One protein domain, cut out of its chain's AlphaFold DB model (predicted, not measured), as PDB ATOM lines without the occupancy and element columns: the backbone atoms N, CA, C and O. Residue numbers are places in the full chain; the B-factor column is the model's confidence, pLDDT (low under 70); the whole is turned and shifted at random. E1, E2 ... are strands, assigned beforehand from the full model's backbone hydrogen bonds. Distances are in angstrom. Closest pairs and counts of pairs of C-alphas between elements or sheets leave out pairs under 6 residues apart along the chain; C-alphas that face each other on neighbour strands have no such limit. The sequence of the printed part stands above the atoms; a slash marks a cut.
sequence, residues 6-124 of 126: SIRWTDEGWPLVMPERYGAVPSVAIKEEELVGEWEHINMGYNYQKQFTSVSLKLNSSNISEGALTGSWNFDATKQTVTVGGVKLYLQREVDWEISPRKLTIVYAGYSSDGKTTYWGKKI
ATOM      1  N   SER A   6      -0.698 -25.394   0.039       95.12
ATOM      2  CA  SER A   6       0.244 -24.307   0.307       95.12
ATOM      3  C   SER A   6      -0.489 -22.961   0.297       95.12
ATOM      4  O   SER A   6      -1.435 -22.781  -0.473       95.12
ATOM      5  N   ILE A   7      -0.035 -22.012   1.119       96.56
ATOM      6  CA  ILE A   7      -0.462 -20.611   1.048       96.56
ATOM      7  C   ILE A   7       0.736 -19.764   0.648       96.56
ATOM      8  O   ILE A   7       1.816 -19.893   1.228       96.56
ATOM      9  N   ARG A   8       0.518 -18.867  -0.309       95.44
ATOM     10  CA  ARG A   8       1.482 -17.864  -0.732       95.44
ATOM     11  C   ARG A   8       0.939 -16.470  -0.444       95.44
ATOM     12  O   ARG A   8      -0.189 -16.160  -0.803       95.44
ATOM     13  N   TRP A   9       1.731 -15.633   0.215       96.12
ATOM     14  CA  TRP A   9       1.331 -14.265   0.543       96.12
ATOM     15  C   TRP A   9       1.636 -13.319  -0.618       96.12
ATOM     16  O   TRP A   9       2.713 -13.401  -1.213       96.12
ATOM     17  N   THR A  10       0.689 -12.440  -0.947       95.25
ATOM     18  CA  THR A  10       0.890 -11.385  -1.945       95.25
ATOM     19  C   THR A  10       1.669 -10.206  -1.375       95.25
ATOM     20  O   THR A  10       1.746 -10.026  -0.161       95.25
ATOM     21  N   ASP A  11       2.189  -9.351  -2.260       91.62
ATOM     22  CA  ASP A  11       2.832  -8.081  -1.880       91.62
ATOM     23  C   ASP A  11       1.879  -7.148  -1.096       91.62
ATOM     24  O   ASP A  11       2.327  -6.253  -0.388       91.62
ATOM     25  N   GLU A  12       0.567  -7.362  -1.222       91.69
ATOM     26  CA  GLU A  12      -0.496  -6.610  -0.541       91.69
ATOM     27  C   GLU A  12      -0.919  -7.256   0.790       91.69
ATOM     28  O   GLU A  12      -1.810  -6.751   1.470       91.69
ATOM     29  N   GLY A  13      -0.299  -8.379   1.172       94.00
ATOM     30  CA  GLY A  13      -0.582  -9.075   2.426       94.00
ATOM     31  C   GLY A  13      -1.798 -10.001   2.389       94.00
ATOM     32  O   GLY A  13      -2.261 -10.423   3.447       94.00
ATOM     33  N   TRP A  14      -2.308 -10.362   1.208       95.19
ATOM     34  CA  TRP A  14      -3.410 -11.322   1.074       95.19
ATOM     35  C   TRP A  14      -2.895 -12.759   0.896       95.19
ATOM     36  O   TRP A  14      -1.927 -12.978   0.163       95.19
ATOM     37  N   PRO A  15      -3.529 -13.761   1.528       96.44
ATOM     38  CA  PRO A  15      -3.167 -15.157   1.334       96.44
ATOM     39  C   PRO A  15      -3.791 -15.718   0.048       96.44
ATOM     40  O   PRO A  15      -5.003 -15.669  -0.150       96.44
ATOM     41  N   LEU A  16      -2.964 -16.326  -0.799       96.94
ATOM     42  CA  LEU A  16      -3.374 -17.117  -1.957       96.94
ATOM     43  C   LEU A  16      -3.202 -18.600  -1.657       96.94
ATOM     44  O   LEU A  16      -2.106 -19.048  -1.326       96.94
ATOM     45  N   VAL A  17      -4.271 -19.378  -1.805       96.75
ATOM     46  CA  VAL A  17      -4.206 -20.842  -1.715       96.75
ATOM     47  C   VAL A  17      -3.744 -21.403  -3.055       96.75
ATOM     48  O   VAL A  17      -4.293 -21.025  -4.090       96.75
ATOM     49  N   MET A  18      -2.771 -22.314  -3.036       96.75
ATOM     50  CA  MET A  18      -2.224 -22.908  -4.256       96.75
ATOM     51  C   MET A  18      -3.058 -24.108  -4.777       96.75
ATOM     52  O   MET A  18      -3.718 -24.794  -3.978       96.75
ATOM     53  N   PRO A  19      -3.063 -24.360  -6.107       95.94
ATOM     54  CA  PRO A  19      -4.018 -25.253  -6.774       95.94
ATOM     55  C   PRO A  19      -3.854 -26.752  -6.540       95.94
ATOM     56  O   PRO A  19      -4.847 -27.475  -6.664       95.94
ATOM     57  N   GLU A  20      -2.681 -27.249  -6.151       94.94
ATOM     58  CA  GLU A  20      -2.447 -28.678  -5.910       94.94
ATOM     59  C   GLU A  20      -2.378 -29.014  -4.414       94.94
ATOM     60  O   GLU A  20      -2.286 -28.153  -3.529       94.94
ATOM     61  N   ARG A  21      -2.484 -30.309  -4.096       93.38
ATOM     62  CA  ARG A  21      -2.277 -30.779  -2.719       93.38
ATOM     63  C   ARG A  21      -0.803 -30.621  -2.342       93.38
ATOM     64  O   ARG A  21       0.094 -30.919  -3.130       93.38
ATOM     65  N   TYR A  22      -0.555 -30.241  -1.091       92.88
ATOM     66  CA  TYR A  22       0.795 -30.123  -0.555       92.88
ATOM     67  C   TYR A  22       1.577 -31.439  -0.696       92.88
ATOM     68  O   TYR A  22       1.158 -32.487  -0.199       92.88
ATOM     69  N   GLY A  23       2.724 -31.362  -1.374       91.69
ATOM     70  CA  GLY A  23       3.622 -32.491  -1.635       91.69
ATOM     71  C   GLY A  23       5.056 -32.282  -1.147       91.69
ATOM     72  O   GLY A  23       5.928 -33.039  -1.557       91.69
ATOM     73  N   ALA A  24       5.311 -31.257  -0.320       90.56
ATOM     74  CA  ALA A  24       6.649 -30.893   0.174       90.56
ATOM     75  C   ALA A  24       7.708 -30.711  -0.937       90.56
ATOM     76  O   ALA A  24       8.867 -31.095  -0.785       90.56
ATOM     77  N   VAL A  25       7.301 -30.123  -2.068       90.56
ATOM     78  CA  VAL A  25       8.198 -29.859  -3.200       90.56
ATOM     79  C   VAL A  25       9.272 -28.841  -2.793       90.56
ATOM     80  O   VAL A  25       8.926 -27.803  -2.222       90.56
ATOM     81  N   PRO A  26      10.564 -29.089  -3.088       88.62
ATOM     82  CA  PRO A  26      11.622 -28.119  -2.836       88.62
ATOM     83  C   PRO A  26      11.366 -26.784  -3.543       88.62
ATOM     84  O   PRO A  26      10.978 -26.742  -4.711       88.62
ATOM     85  N   SER A  27      11.647 -25.685  -2.844       82.31
ATOM     86  CA  SER A  27      11.476 -24.323  -3.360       82.31
ATOM     87  C   SER A  27      12.606 -23.935  -4.322       82.31
ATOM     88  O   SER A  27      13.454 -23.100  -4.007       82.31
ATOM     89  N   VAL A  28      12.635 -24.561  -5.499       93.62
ATOM     90  CA  VAL A  28      13.554 -24.222  -6.593       93.62
ATOM     91  C   VAL A  28      12.937 -23.122  -7.449       93.62
ATOM     92  O   VAL A  28      11.807 -23.274  -7.918       93.62
ATOM     93  N   ALA A  29      13.695 -22.049  -7.686       94.75
ATOM     94  CA  ALA A  29      13.253 -20.936  -8.518       94.75
ATOM     95  C   ALA A  29      12.805 -21.408  -9.914       94.75
ATOM     96  O   ALA A  29      13.402 -22.301 -10.525       94.75
ATOM     97  N   ILE A  30      11.720 -20.816 -10.392       97.69
ATOM     98  CA  ILE A  30      11.185 -20.999 -11.738       97.69
ATOM     99  C   ILE A  30      11.901 -20.037 -12.677       97.69
ATOM    100  O   ILE A  30      12.194 -18.897 -12.300       97.69
ATOM    101  N   LYS A  31      12.191 -20.510 -13.888       97.62
ATOM    102  CA  LYS A  31      12.762 -19.720 -14.977       97.62
ATOM    103  C   LYS A  31      11.701 -19.381 -16.022       97.62
ATOM    104  O   LYS A  31      10.703 -20.088 -16.154       97.62
ATOM    105  N   GLU A  32      11.924 -18.309 -16.772       97.38
ATOM    106  CA  GLU A  32      10.955 -17.810 -17.752       97.38
ATOM    107  C   GLU A  32      10.672 -18.825 -18.864       97.38
ATOM    108  O   GLU A  32       9.517 -19.052 -19.225       97.38
ATOM    109  N   GLU A  33      11.708 -19.510 -19.353       97.06
ATOM    110  CA  GLU A  33      11.585 -20.536 -20.387       97.06
ATOM    111  C   GLU A  33      10.700 -21.716 -19.954       97.06
ATOM    112  O   GLU A  33      10.100 -22.394 -20.788       97.06
ATOM    113  N   GLU A  34      10.558 -21.941 -18.644       97.62
ATOM    114  CA  GLU A  34       9.670 -22.963 -18.100       97.62
ATOM    115  C   GLU A  34       8.203 -22.526 -18.083       97.62
ATOM    116  O   GLU A  34       7.344 -23.360 -17.800       97.62
ATOM    117  N   LEU A  35       7.876 -21.267 -18.380       98.06
ATOM    118  CA  LEU A  35       6.491 -20.787 -18.403       98.06
ATOM    119  C   LEU A  35       5.827 -20.948 -19.769       98.06
ATOM    120  O   LEU A  35       4.611 -21.130 -19.835       98.06
ATOM    121  N   VAL A  36       6.614 -20.950 -20.845       98.19
ATOM    122  CA  VAL A  36       6.108 -21.167 -22.204       98.19
ATOM    123  C   VAL A  36       5.461 -22.550 -22.306       98.19
ATOM    124  O   VAL A  36       6.030 -23.560 -21.869       98.19
ATOM    125  N   GLY A  37       4.262 -22.604 -22.881       97.88
ATOM    126  CA  GLY A  37       3.508 -23.835 -23.097       97.88
ATOM    127  C   GLY A  37       2.019 -23.697 -22.804       97.88
ATOM    128  O   GLY A  37       1.486 -22.595 -22.672       97.88
ATOM    129  N   GLU A  38       1.367 -24.853 -22.720       98.31
ATOM    130  CA  GLU A  38      -0.058 -24.980 -22.429       98.31
ATOM    131  C   GLU A  38      -0.295 -25.069 -20.917       98.31
ATOM    132  O   GLU A  38       0.443 -25.726 -20.174       98.31
ATOM    133  N   TRP A  39      -1.351 -24.406 -20.477       98.56
ATOM    134  CA  TRP A  39      -1.783 -24.308 -19.097       98.56
ATOM    135  C   TRP A  39      -3.279 -24.563 -19.004       98.56
ATOM    136  O   TRP A  39      -4.067 -24.196 -19.875       98.56
ATOM    137  N   GLU A  40      -3.669 -25.123 -17.875       98.38
ATOM    138  CA  GLU A  40      -5.040 -25.115 -17.410       98.38
ATOM    139  C   GLU A  40      -5.277 -23.857 -16.579       98.38
ATOM    140  O   GLU A  40      -4.459 -23.506 -15.727       98.38
ATOM    141  N   HIS A  41      -6.398 -23.182 -16.819       98.44
ATOM    142  CA  HIS A  41      -6.830 -22.005 -16.075       98.44
ATOM    143  C   HIS A  41      -8.246 -22.209 -15.539       98.44
ATOM    144  O   HIS A  41      -9.156 -22.557 -16.292       98.44
ATOM    145  N   ILE A  42      -8.452 -21.944 -14.251       98.12
ATOM    146  CA  ILE A  42      -9.763 -21.962 -13.606       98.12
ATOM    147  C   ILE A  42     -10.067 -20.561 -13.083       98.12
ATOM    148  O   ILE A  42      -9.354 -20.028 -12.232       98.12
ATOM    149  N   ASN A  43     -11.180 -20.003 -13.552       97.19
ATOM    150  CA  ASN A  43     -11.801 -18.818 -12.978       97.19
ATOM    151  C   ASN A  43     -12.787 -19.257 -11.886       97.19
ATOM    152  O   ASN A  43     -13.783 -19.914 -12.182       97.19
ATOM    153  N   MET A  44     -12.497 -18.899 -10.633       95.06
ATOM    154  CA  MET A  44     -13.292 -19.270  -9.457       95.06
ATOM    155  C   MET A  44     -14.238 -18.148  -8.998       95.06
ATOM    156  O   MET A  44     -14.527 -18.021  -7.808       95.06
ATOM    157  N   GLY A  45     -14.696 -17.293  -9.914       94.19
ATOM    158  CA  GLY A  45     -15.660 -16.235  -9.609       94.19
ATOM    159  C   GLY A  45     -17.006 -16.835  -9.214       94.19
ATOM    160  O   GLY A  45     -17.495 -17.718  -9.904       94.19
ATOM    161  N   TYR A  46     -17.603 -16.378  -8.111       92.25
ATOM    162  CA  TYR A  46     -18.777 -17.011  -7.494       92.25
ATOM    163  C   TYR A  46     -19.885 -17.401  -8.491       92.25
ATOM    164  O   TYR A  46     -20.404 -16.569  -9.234       92.25
ATOM    165  N   ASN A  47     -20.292 -18.673  -8.448       93.38
ATOM    166  CA  ASN A  47     -21.433 -19.190  -9.195       93.38
ATOM    167  C   ASN A  47     -22.136 -20.274  -8.373       93.38
ATOM    168  O   ASN A  47     -21.522 -21.255  -7.951       93.38
ATOM    169  N   TYR A  48     -23.423 -20.071  -8.110       94.69
ATOM    170  CA  TYR A  48     -24.187 -20.935  -7.223       94.69
ATOM    171  C   TYR A  48     -24.339 -22.347  -7.811       94.69
ATOM    172  O   TYR A  48     -24.747 -22.504  -8.958       94.69
ATOM    173  N   GLN A  49     -24.019 -23.369  -7.006       93.88
ATOM    174  CA  GLN A  49     -24.158 -24.799  -7.343       93.88
ATOM    175  C   GLN A  49     -23.404 -25.269  -8.597       93.88
ATOM    176  O   GLN A  49     -23.681 -26.350  -9.117       93.88
ATOM    177  N   LYS A  50     -22.421 -24.499  -9.070       94.62
ATOM    178  CA  LYS A  50     -21.633 -24.862 -10.245       94.62
ATOM    179  C   LYS A  50     -20.193 -25.167  -9.859       94.62
ATOM    180  O   LYS A  50     -19.519 -24.349  -9.241       94.62
ATOM    181  N   GLN A  51     -19.711 -26.334 -10.274       93.69
ATOM    182  CA  GLN A  51     -18.287 -26.635 -10.255       93.69
ATOM    183  C   GLN A  51     -17.613 -25.963 -11.456       93.69
ATOM    184  O   GLN A  51     -18.076 -26.099 -12.590       93.69
ATOM    185  N   PHE A  52     -16.524 -25.238 -11.210       95.00
ATOM    186  CA  PHE A  52     -15.698 -24.679 -12.279       95.00
ATOM    187  C   PHE A  52     -14.787 -25.751 -12.866       95.00
ATOM    188  O   PHE A  52     -14.253 -26.590 -12.141       95.00
ATOM    189  N   THR A  53     -14.607 -25.699 -14.181       95.75
ATOM    190  CA  THR A  53     -13.695 -26.559 -14.936       95.75
ATOM    191  C   THR A  53     -12.571 -25.716 -15.519       95.75
ATOM    192  O   THR A  53     -12.738 -24.506 -15.705       95.75
ATOM    193  N   SER A  54     -11.439 -26.346 -15.818       97.00
ATOM    194  CA  SER A  54     -10.348 -25.669 -16.506       97.00
ATOM    195  C   SER A  54     -10.738 -25.294 -17.936       97.00
ATOM    196  O   SER A  54     -11.580 -25.921 -18.583       97.00
ATOM    197  N   VAL A  55     -10.109 -24.230 -18.418       98.00
ATOM    198  CA  VAL A  55     -10.040 -23.835 -19.824       98.00
ATOM    199  C   VAL A  55      -8.569 -23.661 -20.208       98.00
ATOM    200  O   VAL A  55      -7.727 -23.423 -19.341       98.00
ATOM    201  N   SER A  56      -8.251 -23.793 -21.496       98.25
ATOM    202  CA  SER A  56      -6.874 -23.659 -21.983       98.25
ATOM    203  C   SER A  56      -6.390 -22.207 -21.907       98.25
ATOM    204  O   SER A  56      -7.097 -21.266 -22.284       98.25
ATOM    205  N   LEU A  57      -5.165 -22.045 -21.420       98.50
ATOM    206  CA  LEU A  57      -4.351 -20.844 -21.498       98.50
ATOM    207  C   LEU A  57      -3.013 -21.237 -22.117       98.50
ATOM    208  O   LEU A  57      -2.363 -22.164 -21.644       98.50
ATOM    209  N   LYS A  58      -2.552 -20.496 -23.115       98.50
ATOM    210  CA  LYS A  58      -1.233 -20.702 -23.708       98.50
ATOM    211  C   LYS A  58      -0.367 -19.481 -23.487       98.50
ATOM    212  O   LYS A  58      -0.789 -18.373 -23.804       98.50
ATOM    213  N   LEU A  59       0.850 -19.686 -22.991       98.50
ATOM    214  CA  LEU A  59       1.892 -18.661 -22.948       98.50
ATOM    215  C   LEU A  59       2.900 -18.974 -24.054       98.50
ATOM    216  O   LEU A  59       3.550 -20.021 -24.011       98.50
ATOM    217  N   ASN A  60       3.005 -18.119 -25.072       97.38
ATOM    218  CA  ASN A  60       3.929 -18.340 -26.186       97.38
ATOM    219  C   ASN A  60       5.295 -17.674 -25.952       97.38
ATOM    220  O   ASN A  60       5.434 -16.804 -25.098       97.38
ATOM    221  N   SER A  61       6.304 -18.066 -26.732       97.12
ATOM    222  CA  SER A  61       7.679 -17.553 -26.624       97.12
ATOM    223  C   SER A  61       7.858 -16.093 -27.055       97.12
ATOM    224  O   SER A  61       8.951 -15.559 -26.919       97.12
ATOM    225  N   SER A  62       6.818 -15.464 -27.606       96.38
ATOM    226  CA  SER A  62       6.810 -14.047 -27.990       96.38
ATOM    227  C   SER A  62       6.154 -13.169 -26.919       96.38
ATOM    228  O   SER A  62       5.738 -12.051 -27.217       96.38
ATOM    229  N   ASN A  63       6.013 -13.684 -25.693       96.94
ATOM    230  CA  ASN A  63       5.403 -12.989 -24.562       96.94
ATOM    231  C   ASN A  63       3.940 -12.572 -24.801       96.94
ATOM    232  O   ASN A  63       3.470 -11.585 -24.238       96.94
ATOM    233  N   ILE A  64       3.203 -13.335 -25.614       97.81
ATOM    234  CA  ILE A  64       1.760 -13.178 -25.837       97.81
ATOM    235  C   ILE A  64       1.022 -14.408 -25.302       97.81
ATOM    236  O   ILE A  64       1.520 -15.536 -25.375       97.81
ATOM    237  N   SER A  65      -0.152 -14.181 -24.715       97.88
ATOM    238  CA  SER A  65      -1.032 -15.229 -24.218       97.88
ATOM    239  C   SER A  65      -2.293 -15.384 -25.065       97.88
ATOM    240  O   SER A  65      -2.856 -14.412 -25.577       97.88
ATOM    241  N   GLU A  66      -2.751 -16.625 -25.180       97.94
ATOM    242  CA  GLU A  66      -3.942 -17.026 -25.933       97.94
ATOM    243  C   GLU A  66      -4.871 -17.860 -25.033       97.94
ATOM    244  O   GLU A  66      -4.414 -18.540 -24.113       97.94
ATOM    245  N   GLY A  67      -6.181 -17.835 -25.297       97.50
ATOM    246  CA  GLY A  67      -7.169 -18.611 -24.536       97.50
ATOM    247  C   GLY A  67      -7.762 -17.843 -23.352       97.50
ATOM    248  O   GLY A  67      -8.312 -16.758 -23.531       97.50
ATOM    249  N   ALA A  68      -7.703 -18.428 -22.153       96.94
ATOM    250  CA  ALA A  68      -8.433 -17.957 -20.971       96.94
ATOM    251  C   ALA A  68      -8.074 -16.533 -20.508       96.94
ATOM    252  O   ALA A  68      -8.938 -15.809 -20.017       96.94
ATOM    253  N   LEU A  69      -6.808 -16.141 -20.667       96.56
ATOM    254  CA  LEU A  69      -6.302 -14.791 -20.430       96.56
ATOM    255  C   LEU A  69      -5.545 -14.349 -21.681       96.56
ATOM    256  O   LEU A  69      -4.648 -15.053 -22.146       96.56
ATOM    257  N   THR A  70      -5.888 -13.184 -22.220       96.75
ATOM    258  CA  THR A  70      -5.315 -12.666 -23.469       96.75
ATOM    259  C   THR A  70      -4.531 -11.382 -23.225       96.75
ATOM    260  O   THR A  70      -4.859 -10.590 -22.342       96.75
ATOM    261  N   GLY A  71      -3.479 -11.172 -24.015       96.94
ATOM    262  CA  GLY A  71      -2.623  -9.989 -23.936       96.94
ATOM    263  C   GLY A  71      -1.145 -10.352 -23.887       96.94
ATOM    264  O   GLY A  71      -0.757 -11.463 -24.242       96.94
ATOM    265  N   SER A  72      -0.309  -9.407 -23.463       98.06
ATOM    266  CA  SER A  72       1.093  -9.701 -23.183       98.06
ATOM    267  C   SER A  72       1.251 -10.388 -21.829       98.06
ATOM    268  O   SER A  72       0.419 -10.222 -20.926       98.06
ATOM    269  N   TRP A  73       2.337 -11.141 -21.676       98.44
ATOM    270  CA  TRP A  73       2.753 -11.668 -20.388       98.44
ATOM    271  C   TRP A  73       4.214 -11.356 -20.068       98.44
ATOM    272  O   TRP A  73       5.069 -11.324 -20.949       98.44
ATOM    273  N   ASN A  74       4.501 -11.115 -18.789       98.25
ATOM    274  CA  ASN A  74       5.844 -10.805 -18.303       98.25
ATOM    275  C   ASN A  74       6.131 -11.530 -16.988       98.25
ATOM    276  O   ASN A  74       5.304 -11.506 -16.071       98.25
ATOM    277  N   PHE A  75       7.316 -12.125 -16.887       98.56
ATOM    278  CA  PHE A  75       7.782 -12.822 -15.696       98.56
ATOM    279  C   PHE A  75       8.640 -11.915 -14.799       98.56
ATOM    280  O   PHE A  75       9.514 -11.189 -15.264       98.56
ATOM    281  N   ASP A  76       8.401 -11.973 -13.492       98.19
ATOM    282  CA  ASP A  76       9.255 -11.391 -12.458       98.19
ATOM    283  C   ASP A  76       9.941 -12.534 -11.703       98.19
ATOM    284  O   ASP A  76       9.320 -13.223 -10.887       98.19
ATOM    285  N   ALA A  77      11.232 -12.731 -11.974       97.25
ATOM    286  CA  ALA A  77      12.031 -13.784 -11.356       97.25
ATOM    287  C   ALA A  77      12.275 -13.557  -9.856       97.25
ATOM    288  O   ALA A  77      12.408 -14.524  -9.107       97.25
ATOM    289  N   THR A  78      12.297 -12.304  -9.393       95.81
ATOM    290  CA  THR A  78      12.524 -11.985  -7.974       95.81
ATOM    291  C   THR A  78      11.285 -12.327  -7.165       95.81
ATOM    292  O   THR A  78      11.358 -12.993  -6.133       95.81
ATOM    293  N   LYS A  79      10.124 -11.905  -7.667       96.19
ATOM    294  CA  LYS A  79       8.836 -12.151  -7.026       96.19
ATOM    295  C   LYS A  79       8.220 -13.474  -7.430       96.19
ATOM    296  O   LYS A  79       7.157 -13.788  -6.917       96.19
ATOM    297  N   GLN A  80       8.830 -14.251  -8.324       97.62
ATOM    298  CA  GLN A  80       8.270 -15.501  -8.847       97.62
ATOM    299  C   GLN A  80       6.797 -15.320  -9.263       97.62
ATOM    300  O   GLN A  80       5.916 -16.071  -8.838       97.62
ATOM    301  N   THR A  81       6.502 -14.264 -10.022       98.31
ATOM    302  CA  THR A  81       5.147 -13.952 -10.504       98.31
ATOM    303  C   THR A  81       5.134 -13.784 -12.010       98.31
ATOM    304  O   THR A  81       6.111 -13.305 -12.576       98.31
ATOM    305  N   VAL A  82       4.018 -14.111 -12.652       98.44
ATOM    306  CA  VAL A  82       3.763 -13.776 -14.054       98.44
ATOM    307  C   VAL A  82       2.554 -12.855 -14.127       98.44
ATOM    308  O   VAL A  82       1.528 -13.120 -13.507       98.44
ATOM    309  N   THR A  83       2.671 -11.751 -14.856       98.31
ATOM    310  CA  THR A  83       1.523 -10.899 -15.176       98.31
ATOM    311  C   THR A  83       1.043 -11.271 -16.564       98.31
ATOM    312  O   THR A  83       1.844 -11.194 -17.485       98.31
ATOM    313  N   VAL A  84      -0.221 -11.663 -16.724       98.25
ATOM    314  CA  VAL A  84      -0.821 -12.074 -18.005       98.25
ATOM    315  C   VAL A  84      -2.045 -11.206 -18.266       98.25
ATOM    316  O   VAL A  84      -2.971 -11.209 -17.457       98.25
ATOM    317  N   GLY A  85      -2.054 -10.425 -19.349       95.75
ATOM    318  CA  GLY A  85      -3.204  -9.570 -19.682       95.75
ATOM    319  C   GLY A  85      -3.588  -8.586 -18.564       95.75
ATOM    320  O   GLY A  85      -4.760  -8.274 -18.383       95.75
ATOM    321  N   GLY A  86      -2.612  -8.146 -17.761       95.75
ATOM    322  CA  GLY A  86      -2.825  -7.277 -16.595       95.75
ATOM    323  C   GLY A  86      -3.167  -7.996 -15.282       95.75
ATOM    324  O   GLY A  86      -3.223  -7.347 -14.241       95.75
ATOM    325  N   VAL A  87      -3.340  -9.322 -15.284       96.94
ATOM    326  CA  VAL A  87      -3.588 -10.120 -14.072       96.94
ATOM    327  C   VAL A  87      -2.269 -10.632 -13.508       96.94
ATOM    328  O   VAL A  87      -1.546 -11.354 -14.190       96.94
ATOM    329  N   LYS A  88      -1.956 -10.294 -12.253       97.75
ATOM    330  CA  LYS A  88      -0.755 -10.784 -11.557       97.75
ATOM    331  C   LYS A  88      -1.011 -12.157 -10.932       97.75
ATOM    332  O   LYS A  88      -1.906 -12.314 -10.103       97.75
ATOM    333  N   LEU A  89      -0.188 -13.134 -11.298       98.38
ATOM    334  CA  LEU A  89      -0.292 -14.530 -10.884       98.38
ATOM    335  C   LEU A  89       0.987 -14.952 -10.152       98.38
ATOM    336  O   LEU A  89       2.100 -14.784 -10.648       98.38
ATOM    337  N   TYR A  90       0.832 -15.508  -8.958       98.38
ATOM    338  CA  TYR A  90       1.911 -15.965  -8.093       98.38
ATOM    339  C   TYR A  90       2.205 -17.435  -8.375       98.38
ATOM    340  O   TYR A  90       1.352 -18.291  -8.159       98.38
ATOM    341  N   LEU A  91       3.416 -17.722  -8.853       98.12
ATOM    342  CA  LEU A  91       3.857 -19.056  -9.255       98.12
ATOM    343  C   LEU A  91       4.369 -19.893  -8.074       98.12
ATOM    344  O   LEU A  91       4.910 -19.360  -7.104       98.12
ATOM    345  N   GLN A  92       4.251 -21.213  -8.169       97.25
ATOM    346  CA  GLN A  92       4.916 -22.159  -7.271       97.25
ATOM    347  C   GLN A  92       5.161 -23.482  -7.999       97.25
ATOM    348  O   GLN A  92       4.462 -23.811  -8.955       97.25
ATOM    349  N   ARG A  93       6.134 -24.268  -7.532       97.19
ATOM    350  CA  ARG A  93       6.250 -25.675  -7.921       97.19
ATOM    351  C   ARG A  93       5.413 -26.541  -6.997       97.19
ATOM    352  O   ARG A  93       5.536 -26.439  -5.777       97.19
ATOM    353  N   GLU A  94       4.598 -27.407  -7.576       96.19
ATOM    354  CA  GLU A  94       3.812 -28.399  -6.843       96.19
ATOM    355  C   GLU A  94       3.893 -29.762  -7.550       96.19
ATOM    356  O   GLU A  94       4.558 -29.917  -8.577       96.19
ATOM    357  N   VAL A  95       3.295 -30.783  -6.941       94.62
ATOM    358  CA  VAL A  95       3.171 -32.110  -7.551       94.62
ATOM    359  C   VAL A  95       1.876 -32.127  -8.346       94.62
ATOM    360  O   VAL A  95       0.839 -31.767  -7.798       94.62
ATOM    361  N   ASP A  96       1.921 -32.578  -9.593       94.69
ATOM    362  CA  ASP A  96       0.714 -32.937 -10.324       94.69
ATOM    363  C   ASP A  96       0.189 -34.267  -9.763       94.69
ATOM    364  O   ASP A  96       0.806 -35.330  -9.926       94.69
ATOM    365  N   TRP A  97      -0.916 -34.191  -9.021       92.06
ATOM    366  CA  TRP A  97      -1.547 -35.352  -8.393       92.06
ATOM    367  C   TRP A  97      -2.472 -36.123  -9.336       92.06
ATOM    368  O   TRP A  97      -2.930 -37.205  -8.959       92.06
ATOM    369  N   GLU A  98      -2.740 -35.587 -10.526       91.38
ATOM    370  CA  GLU A  98      -3.662 -36.148 -11.514       91.38
ATOM    371  C   GLU A  98      -2.952 -37.116 -12.475       91.38
ATOM    372  O   GLU A  98      -3.602 -37.970 -13.079       91.38
ATOM    373  N   ILE A  99      -1.617 -37.052 -12.566       91.44
ATOM    374  CA  ILE A  99      -0.797 -37.926 -13.418       91.44
ATOM    375  C   ILE A  99      -0.151 -39.103 -12.659       91.44
ATOM    376  O   ILE A  99       0.209 -39.012 -11.482       91.44
ATOM    377  N   SER A 100       0.032 -40.230 -13.361       91.00
ATOM    378  CA  SER A 100       0.729 -41.429 -12.874       91.00
ATOM    379  C   SER A 100       1.853 -41.849 -13.841       91.00
ATOM    380  O   SER A 100       1.550 -42.197 -14.982       91.00
ATOM    381  N   PRO A 101       3.133 -41.875 -13.414       91.75
ATOM    382  CA  PRO A 101       3.627 -41.492 -12.088       91.75
ATOM    383  C   PRO A 101       3.494 -39.982 -11.841       91.75
ATOM    384  O   PRO A 101       3.549 -39.199 -12.785       91.75
ATOM    385  N   ARG A 102       3.354 -39.577 -10.570       92.56
ATOM    386  CA  ARG A 102       3.267 -38.160 -10.176       92.56
ATOM    387  C   ARG A 102       4.519 -37.404 -10.616       92.56
ATOM    388  O   ARG A 102       5.633 -37.866 -10.359       92.56
ATOM    389  N   LYS A 103       4.335 -36.236 -11.230       93.44
ATOM    390  CA  LYS A 103       5.418 -35.377 -11.734       93.44
ATOM    391  C   LYS A 103       5.392 -34.017 -11.042       93.44
ATOM    392  O   LYS A 103       4.374 -33.609 -10.497       93.44
ATOM    393  N   LEU A 104       6.521 -33.311 -11.062       94.62
ATOM    394  CA  LEU A 104       6.549 -31.902 -10.677       94.62
ATOM    395  C   LEU A 104       5.920 -31.057 -11.785       94.62
ATOM    396  O   LEU A 104       6.178 -31.293 -12.965       94.62
ATOM    397  N   THR A 105       5.146 -30.055 -11.395       96.44
ATOM    398  CA  THR A 105       4.577 -29.056 -12.299       96.44
ATOM    399  C   THR A 105       4.730 -27.655 -11.711       96.44
ATOM    400  O   THR A 105       5.134 -27.476 -10.556       96.44
ATOM    401  N   ILE A 106       4.438 -26.651 -12.530       97.88
ATOM    402  CA  ILE A 106       4.319 -25.266 -12.101       97.88
ATOM    403  C   ILE A 106       2.834 -24.937 -12.024       97.88
ATOM    404  O   ILE A 106       2.069 -25.214 -12.945       97.88
ATOM    405  N   VAL A 107       2.442 -24.319 -10.923       98.19
ATOM    406  CA  VAL A 107       1.098 -23.805 -10.693       98.19
ATOM    407  C   VAL A 107       1.147 -22.300 -10.493       98.19
ATOM    408  O   VAL A 107       2.198 -21.741 -10.167       98.19
ATOM    409  N   TYR A 108       0.003 -21.643 -10.624       98.50
ATOM    410  CA  TYR A 108      -0.171 -20.278 -10.157       98.50
ATOM    411  C   TYR A 108      -1.494 -20.077  -9.425       98.50
ATOM    412  O   TYR A 108      -2.473 -20.790  -9.653       98.50
ATOM    413  N   ALA A 109      -1.527 -19.041  -8.592       98.50
ATOM    414  CA  ALA A 109      -2.753 -18.467  -8.061       98.50
ATOM    415  C   ALA A 109      -2.727 -16.936  -8.171       98.50
ATOM    416  O   ALA A 109      -1.664 -16.319  -8.121       98.50
ATOM    417  N   GLY A 110      -3.883 -16.301  -8.305       97.88
ATOM    418  CA  GLY A 110      -4.011 -14.842  -8.305       97.88
ATOM    419  C   GLY A 110      -5.461 -14.413  -8.143       97.88
ATOM    420  O   GLY A 110      -6.330 -15.256  -7.926       97.88
ATOM    421  N   TYR A 111      -5.733 -13.118  -8.257       96.75
ATOM    422  CA  TYR A 111      -7.092 -12.588  -8.187       96.75
ATOM    423  C   TYR A 111      -7.325 -11.440  -9.169       96.75
ATOM    424  O   TYR A 111      -6.381 -10.821  -9.662       96.75
ATOM    425  N   SER A 112      -8.596 -11.181  -9.475       94.94
ATOM    426  CA  SER A 112      -9.034 -10.018 -10.249       94.94
ATOM    427  C   SER A 112      -8.692  -8.719  -9.522       94.94
ATOM    428  O   SER A 112      -8.600  -8.693  -8.301       94.94
ATOM    429  N   SER A 113      -8.552  -7.612 -10.249       90.75
ATOM    430  CA  SER A 113      -8.209  -6.305  -9.665       90.75
ATOM    431  C   SER A 113      -9.185  -5.812  -8.587       90.75
ATOM    432  O   SER A 113      -8.797  -5.027  -7.730       90.75
ATOM    433  N   ASP A 114     -10.436  -6.279  -8.604       92.12
ATOM    434  CA  ASP A 114     -11.445  -5.993  -7.579       92.12
ATOM    435  C   ASP A 114     -11.459  -7.001  -6.410       92.12
ATOM    436  O   ASP A 114     -12.295  -6.891  -5.512       92.12
ATOM    437  N   GLY A 115     -10.573  -8.002  -6.431       90.62
ATOM    438  CA  GLY A 115     -10.420  -9.036  -5.407       90.62
ATOM    439  C   GLY A 115     -11.557 -10.061  -5.333       90.62
ATOM    440  O   GLY A 115     -11.544 -10.911  -4.444       90.62
ATOM    441  N   LYS A 116     -12.555 -10.012  -6.226       92.25
ATOM    442  CA  LYS A 116     -13.758 -10.867  -6.135       92.25
ATOM    443  C   LYS A 116     -13.605 -12.237  -6.781       92.25
ATOM    444  O   LYS A 116     -14.382 -13.144  -6.485       92.25
ATOM    445  N   THR A 117     -12.642 -12.381  -7.681       95.56
ATOM    446  CA  THR A 117     -12.403 -13.612  -8.428       95.56
ATOM    447  C   THR A 117     -11.006 -14.112  -8.127       95.56
ATOM    448  O   THR A 117     -10.051 -13.365  -8.280       95.56
ATOM    449  N   THR A 118     -10.884 -15.379  -7.735       96.69
ATOM    450  CA  THR A 118      -9.591 -16.068  -7.655       96.69
ATOM    451  C   THR A 118      -9.351 -16.853  -8.939       96.69
ATOM    452  O   THR A 118     -10.276 -17.434  -9.508       96.69
ATOM    453  N   TYR A 119      -8.102 -16.878  -9.381       98.19
ATOM    454  CA  TYR A 119      -7.643 -17.654 -10.520       98.19
ATOM    455  C   TYR A 119      -6.666 -18.710 -10.052       98.19
ATOM    456  O   TYR A 119      -5.726 -18.390  -9.326       98.19
ATOM    457  N   TRP A 120      -6.853 -19.937 -10.518       98.50
ATOM    458  CA  TRP A 120      -5.882 -21.016 -10.388       98.50
ATOM    459  C   TRP A 120      -5.403 -21.439 -11.762       98.50
ATOM    460  O   TRP A 120      -6.152 -21.368 -12.736       98.50
ATOM    461  N   GLY A 121      -4.175 -21.930 -11.833       98.44
ATOM    462  CA  GLY A 121      -3.736 -22.629 -13.021       98.44
ATOM    463  C   GLY A 121      -2.577 -23.568 -12.786       98.44
ATOM    464  O   GLY A 121      -1.871 -23.480 -11.779       98.44
ATOM    465  N   LYS A 122      -2.414 -24.479 -13.737       98.19
ATOM    466  CA  LYS A 122      -1.426 -25.552 -13.719       98.19
ATOM    467  C   LYS A 122      -0.840 -25.714 -15.109       98.19
ATOM    468  O   LYS A 122      -1.577 -25.730 -16.093       98.19
ATOM    469  N   LYS A 123       0.479 -25.830 -15.202       98.06
ATOM    470  CA  LYS A 123       1.143 -26.116 -16.467       98.06
ATOM    471  C   LYS A 123       0.901 -27.572 -16.848       98.06
ATOM    472  O   LYS A 123       1.083 -28.465 -16.019       98.06
ATOM    473  N   ILE A 124       0.549 -27.815 -18.106       95.94
ATOM    474  CA  ILE A 124       0.430 -29.175 -18.625       95.94
ATOM    475  C   ILE A 124       1.842 -29.747 -18.802       95.94
ATOM    476  O   ILE A 124       2.671 -29.194 -19.529       95.94
TER     477      ILE A 124
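This is residues 6 to 124 of the 126 residues of the protein "Beta-xylosidase" of Bacteroides graminisolvens DSM 19988 = JCM 15093 (UniProt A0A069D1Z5). The domain is a closed barrel of eight strands, E3 to E10, each the antiparallel neighbour of the next, with E10 closing the ring beside E3. A small hairpin of two short strands, E1 and E2, lies outside the barrel near E8, E9 and E10, and the long link of residues 18 to 36 runs from it to the barrel's first strand. The printed part has 119 residues with ten named strands, E1 to E10 in order along it, and no named helix. The class is all strand, though under half of the residues, 57 of 119, are in named elements. The whole is compact, with a radius of gyration of the C-alphas of 13.6 A, and rounded, spanning 34 by 34 by 29 A.

E1, residues 7 to 9, begins with C-alpha 7 at (-0.462, -20.611, 1.048) and measures 6.6 A from first to last C-alpha. E2, residues 15 to 17, measures 6.5 A. E3, residues 37 to 43, begins with C-alpha 37 at (3.508, -23.835, -23.097) and measures 19.0 A. E4, residues 55 to 59, measures 13.4 A, and E5, residues 64 to 67, measures 10.5 A. E6, residues 71 to 76, measures 16.6 A, and E7, residues 81 to 84, measures 9.8 A. E8, residues 87 to 96, is the longest strand by residues and measures 23.5 A; it bends by 71 degrees at residue 93. E9, residues 103 to 111, measures 26.2 A. E10, residues 118 to 123, measures 17.1 A and ends with C-alpha 123 at (1.143, -26.116, -16.467).

E1 and E2 form an antiparallel hairpin at 147 degrees between their directions, with N 8 and O 16 at 2.8 A. The C-alphas of Leu 16 in E2 and Ala 109 in E9 are the closest of those two strands, 6.3 A apart. Those of Arg 8 in E1 and Tyr 90 in E8 are 7.6 A apart, the closest of that pair. E2 and E10 are near each other, while E2 and E3 are apart. Strands E3 to E10 form a meander, each strand the antiparallel neighbour of the one before, and each step is a hairpin. E3 and E4 stand at 136 degrees, with N 39 and O 57 at 2.7 A. E4 and E5 stand at 168 degrees, with N 58 and O 66 at 2.9 A. E5 and E6 stand at 119 degrees, with N 65 and O 71 at 2.8 A. The pairing of E6 is staggered: its residues 71 to 72 pair with E5 and its residues 73 to 76 with E7. E6 and E7 stand at 171 degrees, with N 76 and O 81 at 2.8 A. E7 and E8 stand at 122 degrees, with N 89 and O 82 at 2.8 A. E8 and E9 stand at 153 degrees, with N 90 and O 109 at 2.8 A. E9 and E10 stand at 157 degrees, with N 119 and O 110 at 2.8 A. E10 and E3 close the barrel, antiparallel at 156 degrees, with N 40 and O 122 at 2.8 A.

The two C-alphas farthest apart are those of Gln 49 and Thr 78, 38.9 A. The C-alphas of Ser 6 and Ile 124, the first and last printed, are 19.5 A apart. The printed part has no cut. The links from E2 to E3, with 19 residues, and from E3 to E4, with 11 residues, are long. The mean pLDDT of the printed part is 95.9, and no printed residue is under 70.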